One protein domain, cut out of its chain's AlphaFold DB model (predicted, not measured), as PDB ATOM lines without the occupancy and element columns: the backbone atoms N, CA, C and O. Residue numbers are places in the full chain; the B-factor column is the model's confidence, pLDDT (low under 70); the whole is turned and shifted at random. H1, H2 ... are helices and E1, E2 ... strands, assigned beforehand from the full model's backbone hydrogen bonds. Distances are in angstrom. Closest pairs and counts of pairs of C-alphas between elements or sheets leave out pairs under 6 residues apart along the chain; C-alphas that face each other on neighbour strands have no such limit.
ATOM      1  N   VAL A   2     187.419 172.485 232.739       53.09
ATOM      2  CA  VAL A   2     188.892 172.633 232.797       53.09
ATOM      3  C   VAL A   2     189.387 174.069 232.536       53.09
ATOM      4  O   VAL A   2     190.188 174.584 233.299       53.09
ATOM      5  N   LEU A   3     188.848 174.761 231.523       52.88
ATOM      6  CA  LEU A   3     189.251 176.141 231.189       52.88
ATOM      7  C   LEU A   3     188.853 177.176 232.260       52.88
ATOM      8  O   LEU A   3     189.583 178.124 232.514       52.88
ATOM      9  N   SER A   4     187.707 176.986 232.926       54.09
ATOM     10  CA  SER A   4     187.247 177.895 233.987       54.09
ATOM     11  C   SER A   4     188.019 177.681 235.287       54.09
ATOM     12  O   SER A   4     188.248 178.636 236.018       54.09
ATOM     13  N   GLU A   5     188.425 176.443 235.572       61.38
ATOM     14  CA  GLU A   5     189.248 176.096 236.739       61.38
ATOM     15  C   GLU A   5     190.708 176.550 236.569       61.38
ATOM     16  O   GLU A   5     191.409 176.761 237.553       61.38
ATOM     17  N   GLN A   6     191.147 176.767 235.326       69.44
ATOM     18  CA  GLN A   6     192.461 177.314 234.971       69.44
ATOM     19  C   GLN A   6     192.495 178.854 234.911       69.44
ATOM     20  O   GLN A   6     193.527 179.427 234.569       69.44
ATOM     21  N   GLY A   7     191.393 179.540 235.242       63.25
ATOM     22  CA  GLY A   7     191.303 181.005 235.189       63.25
ATOM     23  C   GLY A   7     191.084 181.585 233.785       63.25
ATOM     24  O   GLY A   7     191.088 182.803 233.616       63.25
ATOM     25  N   GLU A   8     190.838 180.750 232.771       67.25
ATOM     26  CA  GLU A   8     190.562 181.173 231.391       67.25
ATOM     27  C   GLU A   8     189.060 181.415 231.157       67.25
ATOM     28  O   GLU A   8     188.409 180.804 230.300       67.25
ATOM     29  N   GLU A   9     188.474 182.332 231.930       64.88
ATOM     30  CA  GLU A   9     187.031 182.613 231.891       64.88
ATOM     31  C   GLU A   9     186.530 183.058 230.508       64.88
ATOM     32  O   GLU A   9     185.417 182.713 230.111       64.88
ATOM     33  N   ALA A  10     187.337 183.806 229.751       65.75
ATOM     34  CA  ALA A  10     186.967 184.274 228.415       65.75
ATOM     35  C   ALA A  10     186.866 183.119 227.401       65.75
ATOM     36  O   ALA A  10     185.906 183.053 226.633       65.75
ATOM     37  N   ALA A  11     187.803 182.165 227.444       67.69
ATOM     38  CA  ALA A  11     187.786 180.983 226.582       67.69
ATOM     39  C   ALA A  11     186.646 180.024 226.960       67.69
ATOM     40  O   ALA A  11     185.991 179.449 226.084       67.69
ATOM     41  N   ALA A  12     186.360 179.896 228.261       63.53
ATOM     42  CA  ALA A  12     185.209 179.148 228.753       63.53
ATOM     43  C   ALA A  12     183.879 179.769 228.285       63.53
ATOM     44  O   ALA A  12     183.009 179.038 227.815       63.53
ATOM     45  N   LYS A  13     183.743 181.102 228.344       65.19
ATOM     46  CA  LYS A  13     182.564 181.833 227.846       65.19
ATOM     47  C   LYS A  13     182.374 181.673 226.338       65.19
ATOM     48  O   LYS A  13     181.256 181.396 225.916       65.19
ATOM     49  N   ALA A  14     183.440 181.781 225.544       68.88
ATOM     50  CA  ALA A  14     183.371 181.622 224.089       68.88
ATOM     51  C   ALA A  14     182.912 180.209 223.690       68.88
ATOM     52  O   ALA A  14     181.923 180.059 222.977       68.88
ATOM     53  N   ARG A  15     183.544 179.160 224.241       68.25
ATOM     54  CA  ARG A  15     183.123 177.773 223.970       68.25
ATOM     55  C   ARG A  15     181.717 177.465 224.466       68.25
ATOM     56  O   ARG A  15     181.043 176.611 223.895       68.25
ATOM     57  N   PHE A  16     181.293 178.117 225.544       68.56
ATOM     58  CA  PHE A  16     179.940 177.966 226.042       68.56
ATOM     59  C   PHE A  16     178.924 178.653 225.121       68.56
ATOM     60  O   PHE A  16     177.924 178.036 224.780       68.56
ATOM     61  N   SER A  17     179.198 179.874 224.652       68.25
ATOM     62  CA  SER A  17     178.347 180.571 223.675       68.25
ATOM     63  C   SER A  17     178.178 179.752 222.384       68.25
ATOM     64  O   SER A  17     177.047 179.542 221.948       68.25
ATOM     65  N   ASP A  18     179.260 179.159 221.863       72.94
ATOM     66  CA  ASP A  18     179.212 178.254 220.702       72.94
ATOM     67  C   ASP A  18     178.358 176.997 220.950       72.94
ATOM     68  O   ASP A  18     177.710 176.483 220.036       72.94
ATOM     69  N   ALA A  19     178.359 176.468 222.177       68.75
ATOM     70  CA  ALA A  19     177.537 175.317 222.544       68.75
ATOM     71  C   ALA A  19     176.051 175.689 222.660       68.75
ATOM     72  O   ALA A  19     175.199 174.914 222.233       68.75
ATOM     73  N   VAL A  20     175.739 176.880 223.181       72.00
ATOM     74  CA  VAL A  20     174.355 177.369 223.295       72.00
ATOM     75  C   VAL A  20     173.760 177.682 221.923       72.00
ATOM     76  O   VAL A  20     172.586 177.412 221.705       72.00
ATOM     77  N   GLN A  21     174.556 178.154 220.959       76.06
ATOM     78  CA  GLN A  21     174.102 178.326 219.570       76.06
ATOM     79  C   GLN A  21     173.619 177.016 218.916       76.06
ATOM     80  O   GLN A  21     172.888 177.055 217.929       76.06
ATOM     81  N   ARG A  22     174.010 175.854 219.454       78.00
ATOM     82  CA  ARG A  22     173.563 174.536 218.975       78.00
ATOM     83  C   ARG A  22     172.276 174.055 219.646       78.00
ATOM     84  O   ARG A  22     171.755 173.017 219.250       78.00
ATOM     85  N   GLU A  23     171.754 174.780 220.637       82.62
ATOM     86  CA  GLU A  23     170.452 174.491 221.238       82.62
ATOM     87  C   GLU A  23     169.353 174.932 220.266       82.62
ATOM     88  O   GLU A  23     168.981 176.101 220.222       82.62
ATOM     89  N   THR A  24     168.850 174.002 219.453       82.56
ATOM     90  CA  THR A  24     167.809 174.296 218.448       82.56
ATOM     91  C   THR A  24     166.477 173.632 218.774       82.56
ATOM     92  O   THR A  24     165.430 174.060 218.291       82.56
ATOM     93  N   THR A  25     166.497 172.613 219.635       83.62
ATOM     94  CA  THR A  25     165.320 171.833 220.018       83.62
ATOM     95  C   THR A  25     165.145 171.755 221.540       83.62
ATOM     96  O   THR A  25     166.110 171.899 222.298       83.62
ATOM     97  N   PRO A  26     163.927 171.448 222.035       79.50
ATOM     98  CA  PRO A  26     163.701 171.192 223.460       79.50
ATOM     99  C   PRO A  26     164.559 170.053 224.038       79.50
ATOM    100  O   PRO A  26     164.858 170.058 225.232       79.50
ATOM    101  N   ASN A  27     164.961 169.080 223.214       78.81
ATOM    102  CA  ASN A  27     165.835 167.989 223.646       78.81
ATOM    103  C   ASN A  27     167.282 168.460 223.841       78.81
ATOM    104  O   ASN A  27     167.915 168.041 224.808       78.81
ATOM    105  N   ASP A  28     167.768 169.384 223.008       80.00
ATOM    106  CA  ASP A  28     169.094 169.989 223.188       80.00
ATOM    107  C   ASP A  28     169.153 170.774 224.504       80.00
ATOM    108  O   ASP A  28     170.095 170.626 225.280       80.00
ATOM    109  N   ILE A  29     168.091 171.529 224.816       80.94
ATOM    110  CA  ILE A  29     167.962 172.262 226.085       80.94
ATOM    111  C   ILE A  29     168.045 171.306 227.280       80.94
ATOM    112  O   ILE A  29     168.751 171.589 228.251       80.94
ATOM    113  N   LYS A  30     167.338 170.168 227.222       78.94
ATOM    114  CA  LYS A  30     167.380 169.152 228.285       78.94
ATOM    115  C   LYS A  30     168.793 168.604 228.469       78.94
ATOM    116  O   LYS A  30     169.274 168.578 229.599       78.94
ATOM    117  N   LEU A  31     169.461 168.249 227.375       76.19
ATOM    118  CA  LEU A  31     170.805 167.678 227.403       76.19
ATOM    119  C   LEU A  31     171.830 168.672 227.970       76.19
ATOM    120  O   LEU A  31     172.651 168.311 228.812       76.19
ATOM    121  N   VAL A  32     171.744 169.952 227.595       78.69
ATOM    122  CA  VAL A  32     172.625 170.980 228.164       78.69
ATOM    123  C   VAL A  32     172.290 171.261 229.628       78.69
ATOM    124  O   VAL A  32     173.201 171.418 230.437       78.69
ATOM    125  N   ASN A  33     171.018 171.267 230.028       79.69
ATOM    126  CA  ASN A  33     170.644 171.448 231.435       79.69
ATOM    127  C   ASN A  33     171.104 170.284 232.326       79.69
ATOM    128  O   ASN A  33     171.494 170.518 233.475       79.69
ATOM    129  N   GLU A  34     171.113 169.062 231.792       79.31
ATOM    130  CA  GLU A  34     171.682 167.883 232.443       79.31
ATOM    131  C   GLU A  34     173.202 168.027 232.594       79.31
ATOM    132  O   GLU A  34     173.718 167.876 233.702       79.31
ATOM    133  N   MET A  35     173.917 168.477 231.556       74.12
ATOM    134  CA  MET A  35     175.347 168.799 231.675       74.12
ATOM    135  C   MET A  35     175.609 169.901 232.716       74.12
ATOM    136  O   MET A  35     176.512 169.777 233.544       74.12
ATOM    137  N   LEU A  36     174.795 170.959 232.734       75.00
ATOM    138  CA  LEU A  36     174.905 172.067 233.689       75.00
ATOM    139  C   LEU A  36     174.498 171.685 235.116       75.00
ATOM    140  O   LEU A  36     174.781 172.444 236.040       75.00
ATOM    141  N   SER A  37     173.822 170.551 235.317       78.12
ATOM    142  CA  SER A  37     173.473 170.049 236.655       78.12
ATOM    143  C   SER A  37     174.672 169.541 237.441       78.12
ATOM    144  O   SER A  37     174.630 169.519 238.667       78.12
ATOM    145  N   THR A  38     175.765 169.228 236.743       74.06
ATOM    146  CA  THR A  38     177.039 168.838 237.356       74.06
ATOM    147  C   THR A  38     177.866 170.036 237.844       74.06
ATOM    148  O   THR A  38     178.872 169.852 238.526       74.06
ATOM    149  N   LEU A  39     177.452 171.269 237.519       72.69
ATOM    150  CA  LEU A  39     178.138 172.496 237.930       72.69
ATOM    151  C   LEU A  39     177.625 173.020 239.278       72.69
ATOM    152  O   LEU A  39     176.474 172.813 239.656       72.69
ATOM    153  N   SER A  40     178.471 173.782 239.976       75.62
ATOM    154  CA  SER A  40     178.052 174.517 241.172       75.62
ATOM    155  C   SER A  40     176.975 175.557 240.838       75.62
ATOM    156  O   SER A  40     176.955 176.129 239.744       75.62
ATOM    157  N   THR A  41     176.094 175.853 241.796       73.69
ATOM    158  CA  THR A  41     174.984 176.808 241.628       73.69
ATOM    159  C   THR A  41     175.458 178.171 241.118       73.69
ATOM    160  O   THR A  41     174.837 178.751 240.230       73.69
ATOM    161  N   THR A  42     176.598 178.659 241.616       71.19
ATOM    162  CA  THR A  42     177.202 179.930 241.192       71.19
ATOM    163  C   THR A  42     177.686 179.884 239.741       71.19
ATOM    164  O   THR A  42     177.441 180.824 238.985       71.19
ATOM    165  N   ALA A  43     178.320 178.784 239.318       68.56
ATOM    166  CA  ALA A  43     178.770 178.605 237.938       68.56
ATOM    167  C   ALA A  43     177.582 178.473 236.973       68.56
ATOM    168  O   ALA A  43     177.585 179.095 235.912       68.56
ATOM    169  N   ARG A  44     176.530 177.745 237.369       74.81
ATOM    170  CA  ARG A  44     175.278 177.643 236.605       74.81
ATOM    171  C   ARG A  44     174.610 179.011 236.433       74.81
ATOM    172  O   ARG A  44     174.254 179.363 235.317       74.81
ATOM    173  N   GLN A  45     174.498 179.807 237.495       72.69
ATOM    174  CA  GLN A  45     173.901 181.147 237.412       72.69
ATOM    175  C   GLN A  45     174.735 182.113 236.566       72.69
ATOM    176  O   GLN A  45     174.173 182.905 235.813       72.69
ATOM    177  N   MET A  46     176.068 182.050 236.663       70.94
ATOM    178  CA  MET A  46     176.966 182.808 235.784       70.94
ATOM    179  C   MET A  46     176.756 182.436 234.321       70.94
ATOM    180  O   MET A  46     176.707 183.311 233.464       70.94
ATOM    181  N   VAL A  47     176.609 181.145 234.046       69.25
ATOM    182  CA  VAL A  47     176.339 180.627 232.713       69.25
ATOM    183  C   VAL A  47     174.965 181.080 232.209       69.25
ATOM    184  O   VAL A  47     174.869 181.605 231.109       69.25
ATOM    185  N   GLU A  48     173.907 180.959 233.004       71.12
ATOM    186  CA  GLU A  48     172.550 181.349 232.599       71.12
ATOM    187  C   GLU A  48     172.386 182.862 232.404       71.12
ATOM    188  O   GLU A  48     171.621 183.279 231.536       71.12
ATOM    189  N   LYS A  49     173.104 183.685 233.184       70.00
ATOM    190  CA  LYS A  49     173.035 185.152 233.093       70.00
ATOM    191  C   LYS A  49     173.962 185.749 232.038       70.00
ATOM    192  O   LYS A  49     173.611 186.766 231.453       70.00
ATOM    193  N   ASN A  50     175.132 185.149 231.811       69.19
ATOM    194  CA  ASN A  50     176.156 185.719 230.931       69.19
ATOM    195  C   ASN A  50     176.286 184.989 229.589       69.19
ATOM    196  O   ASN A  50     177.039 185.451 228.733       69.19
ATOM    197  N   ALA A  51     175.610 183.852 229.389       69.75
ATOM    198  CA  ALA A  51     175.552 183.214 228.080       69.75
ATOM    199  C   ALA A  51     174.592 183.991 227.185       69.75
ATOM    200  O   ALA A  51     173.366 183.909 227.312       69.75
ATOM    201  N   VAL A  52     175.192 184.747 226.278       71.00
ATOM    202  CA  VAL A  52     174.483 185.486 225.249       71.00
ATOM    203  C   VAL A  52     174.708 184.803 223.908       71.00
ATOM    204  O   VAL A  52     175.794 184.280 223.633       71.00
ATOM    205  N   VAL A  53     173.653 184.766 223.109       68.75
ATOM    206  CA  VAL A  53     173.573 184.093 221.818       68.75
ATOM    207  C   VAL A  53     173.216 185.149 220.791       68.75
ATOM    208  O   VAL A  53     172.246 185.882 220.969       68.75
ATOM    209  N   GLN A  54     173.992 185.248 219.717       66.56
ATOM    210  CA  GLN A  54     173.566 186.040 218.570       66.56
ATOM    211  C   GLN A  54     172.599 185.210 217.729       66.56
ATOM    212  O   GLN A  54     172.951 184.130 217.254       66.56
ATOM    213  N   VAL A  55     171.376 185.711 217.570       65.94
ATOM    214  CA  VAL A  55     170.356 185.152 216.681       65.94
ATOM    215  C   VAL A  55     170.054 186.226 215.639       65.94
ATOM    216  O   VAL A  55     169.320 187.175 215.904       65.94
ATOM    217  N   GLY A  56     170.688 186.118 214.467       75.19
ATOM    218  CA  GLY A  56     170.709 187.211 213.488       75.19
ATOM    219  C   GLY A  56     171.441 188.439 214.044       75.19
ATOM    220  O   GLY A  56     172.519 188.301 214.616       75.19
ATOM    221  N   ASP A  57     170.831 189.621 213.925       74.62
ATOM    222  CA  ASP A  57     171.380 190.888 214.441       74.62
ATOM    223  C   ASP A  57     171.074 191.128 215.932       74.62
ATOM    224  O   ASP A  57     171.509 192.125 216.517       74.62
ATOM    225  N   GLN A  58     170.314 190.231 216.570       69.75
ATOM    226  CA  GLN A  58     169.905 190.377 217.962       69.75
ATOM    227  C   GLN A  58     170.771 189.541 218.898       69.75
ATOM    228  O   GLN A  58     171.085 188.377 218.658       69.75
ATOM    229  N   THR A  59     171.144 190.169 220.005       77.69
ATOM    230  CA  THR A  59     171.896 189.563 221.097       77.69
ATOM    231  C   THR A  59     170.887 189.116 222.151       77.69
ATOM    232  O   THR A  59     170.330 189.945 222.863       77.69
ATOM    233  N   VAL A  60     170.611 187.814 222.194       77.69
ATOM    234  CA  VAL A  60     169.535 187.198 222.979       77.69
ATOM    235  C   VAL A  60     170.149 186.372 224.107       77.69
ATOM    236  O   VAL A  60     171.118 185.636 223.910       77.69
ATOM    237  N   THR A  61     169.619 186.485 225.318       80.62
ATOM    238  CA  THR A  61     170.077 185.662 226.444       80.62
ATOM    239  C   THR A  61     169.633 184.208 226.263       80.62
ATOM    240  O   THR A  61     168.591 183.925 225.671       80.62
ATOM    241  N   ARG A  62     170.375 183.246 226.826       78.38
ATOM    242  CA  ARG A  62     169.980 181.821 226.779       78.38
ATOM    243  C   ARG A  62     168.551 181.578 227.295       78.38
ATOM    244  O   ARG A  62     167.849 180.709 226.786       78.38
ATOM    245  N   ARG A  63     168.093 182.370 228.271       78.19
ATOM    246  CA  ARG A  63     166.725 182.291 228.807       78.19
ATOM    247  C   ARG A  63     165.668 182.675 227.770       78.19
ATOM    248  O   ARG A  63     164.655 181.987 227.663       78.19
ATOM    249  N   GLU A  64     165.900 183.746 227.025       79.44
ATOM    250  CA  GLU A  64     165.012 184.193 225.948       79.44
ATOM    251  C   GLU A  64     165.018 183.192 224.787       79.44
ATOM    252  O   GLU A  64     163.952 182.821 224.299       79.44
ATOM    253  N   LEU A  65     166.188 182.643 224.437       80.19
ATOM    254  CA  LEU A  65     166.294 181.560 223.455       80.19
ATOM    255  C   LEU A  65     165.464 180.331 223.873       80.19
ATOM    256  O   LEU A  65     164.748 179.756 223.059       80.19
ATOM    257  N   HIS A  66     165.499 179.938 225.151       83.06
ATOM    258  CA  HIS A  66     164.699 178.812 225.660       83.06
ATOM    259  C   HIS A  66     163.199 179.074 225.635       83.06
ATOM    260  O   HIS A  66     162.424 178.130 225.460       83.06
ATOM    261  N   ALA A  67     162.785 180.316 225.884       81.12
ATOM    262  CA  ALA A  67     161.386 180.711 225.787       81.12
ATOM    263  C   ALA A  67     160.916 180.621 224.329       81.12
ATOM    264  O   ALA A  67     159.876 180.023 224.061       81.12
ATOM    265  N   GLU A  68     161.733 181.101 223.392       81.62
ATOM    266  CA  GLU A  68     161.439 181.071 221.959       81.62
ATOM    267  C   GLU A  68     161.420 179.640 221.394       81.62
ATOM    268  O   GLU A  68     160.483 179.265 220.692       81.62
ATOM    269  N   ILE A  69     162.383 178.785 221.759       82.38
ATOM    270  CA  ILE A  69     162.397 177.370 221.339       82.38
ATOM    271  C   ILE A  69     161.167 176.626 221.872       82.38
ATOM    272  O   ILE A  69     160.549 175.849 221.141       82.38
ATOM    273  N   ARG A  70     160.774 176.865 223.131       80.88
ATOM    274  CA  ARG A  70     159.561 176.259 223.707       80.88
ATOM    275  C   ARG A  70     158.296 176.765 223.029       80.88
ATOM    276  O   ARG A  70     157.418 175.961 222.732       80.88
ATOM    277  N   ARG A  71     158.227 178.064 222.745       83.88
ATOM    278  CA  ARG A  71     157.121 178.669 222.003       83.88
ATOM    279  C   ARG A  71     156.985 178.035 220.619       83.88
ATOM    280  O   ARG A  71     155.903 177.568 220.282       83.88
ATOM    281  N   ARG A  72     158.083 177.919 219.864       80.81
ATOM    282  CA  ARG A  72     158.092 177.292 218.531       80.81
ATOM    283  C   ARG A  72     157.720 175.816 218.555       80.81
ATOM    284  O   ARG A  72     157.008 175.367 217.668       80.81
ATOM    285  N   ALA A  73     158.149 175.074 219.573       79.19
ATOM    286  CA  ALA A  73     157.814 173.657 219.713       79.19
ATOM    287  C   ALA A  73     156.318 173.396 219.984       79.19
ATOM    288  O   ALA A  73     155.856 172.272 219.792       79.19
ATOM    289  N   LEU A  74     155.570 174.406 220.442       79.31
ATOM    290  CA  LEU A  74     154.131 174.319 220.706       79.31
ATOM    291  C   LEU A  74     153.271 174.797 219.527       79.31
ATOM    292  O   LEU A  74     152.053 174.613 219.555       79.31
ATOM    293  N   LEU A  75     153.880 175.404 218.507       80.31
ATOM    294  CA  LEU A  75     153.183 175.886 217.318       80.31
ATOM    295  C   LEU A  75     153.119 174.783 216.260       80.31
ATOM    296  O   LEU A  75     154.086 174.056 216.028       80.31
TER     297      LEU A  75
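Overview. This is residues 2 to 75 of the 541 residues of an uncharacterized protein of Planctomycetaceae bacterium (UniProt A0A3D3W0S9). Helices H3, H4 and H5 make a triangle, coming together near their ends, and H2 and H5 run the same way, nearly in line one after the other along the long axis, with the last residue of H2, Val 20, close to the first of H5, Arg 62. The hairpin E1 E2 sits at the H4-H5 corner and near H2; short H1 is at the far end, where residues 5 to 10 stick out. The printed part has 74 residues, mostly helix, in the order H1 H2 H3 H4 E1 E2 H5, the two-strand sheet antiparallel. It is compact, with a radius of gyration of the C-alphas of 12.6 A, and elongated, spanning 43 by 28 by 17 A.

Arrangement. Start at H1, residues 2 to 5; it touches H2, residues 9 to 20, only at the corner, closest at C-alphas 3 and 12, 5.6 A. H3, residues 26 to 37, touches H5, residues 62 to 73, with residues 26 to 29 alone, closest at C-alphas 26 and 70, 6.5 A; they run opposite ways at a shallow tilt of 32 degrees, only just short of steep. H4, residues 41 to 50, and H5 only just touch, only at their ends, with 3 pairs of C-alphas within 8 A, closest 48 and 62, 6.4 A. In the hairpin of E1, residues 52 to 55, and E2, residues 58 to 61, find N 53 and O 60 at 2.8 A. In H2, H3, H4 and H5 every O i to N i+4 pair is within hydrogen-bond range; H1 is too short for one.

Along the chain. Find C-alpha 2 at (188.892, 172.633, 232.797), where H1 begins, 5.3 A long. H2 measures 16.2 A, H3 16.5 A, H4 14.0 A, E1 9.5 A, E2 9.7 A and H5 16.3 A, ending at C-alpha 73, (157.814, 173.657, 219.713).

Size, cuts and confidence. The C-alphas of Gln 6 and Leu 75 are farthest apart, 43.1 A. The printed part has no cut, and its links are tight. The model's pLDDT is under 70 for 25 residues, among them 2 to 17.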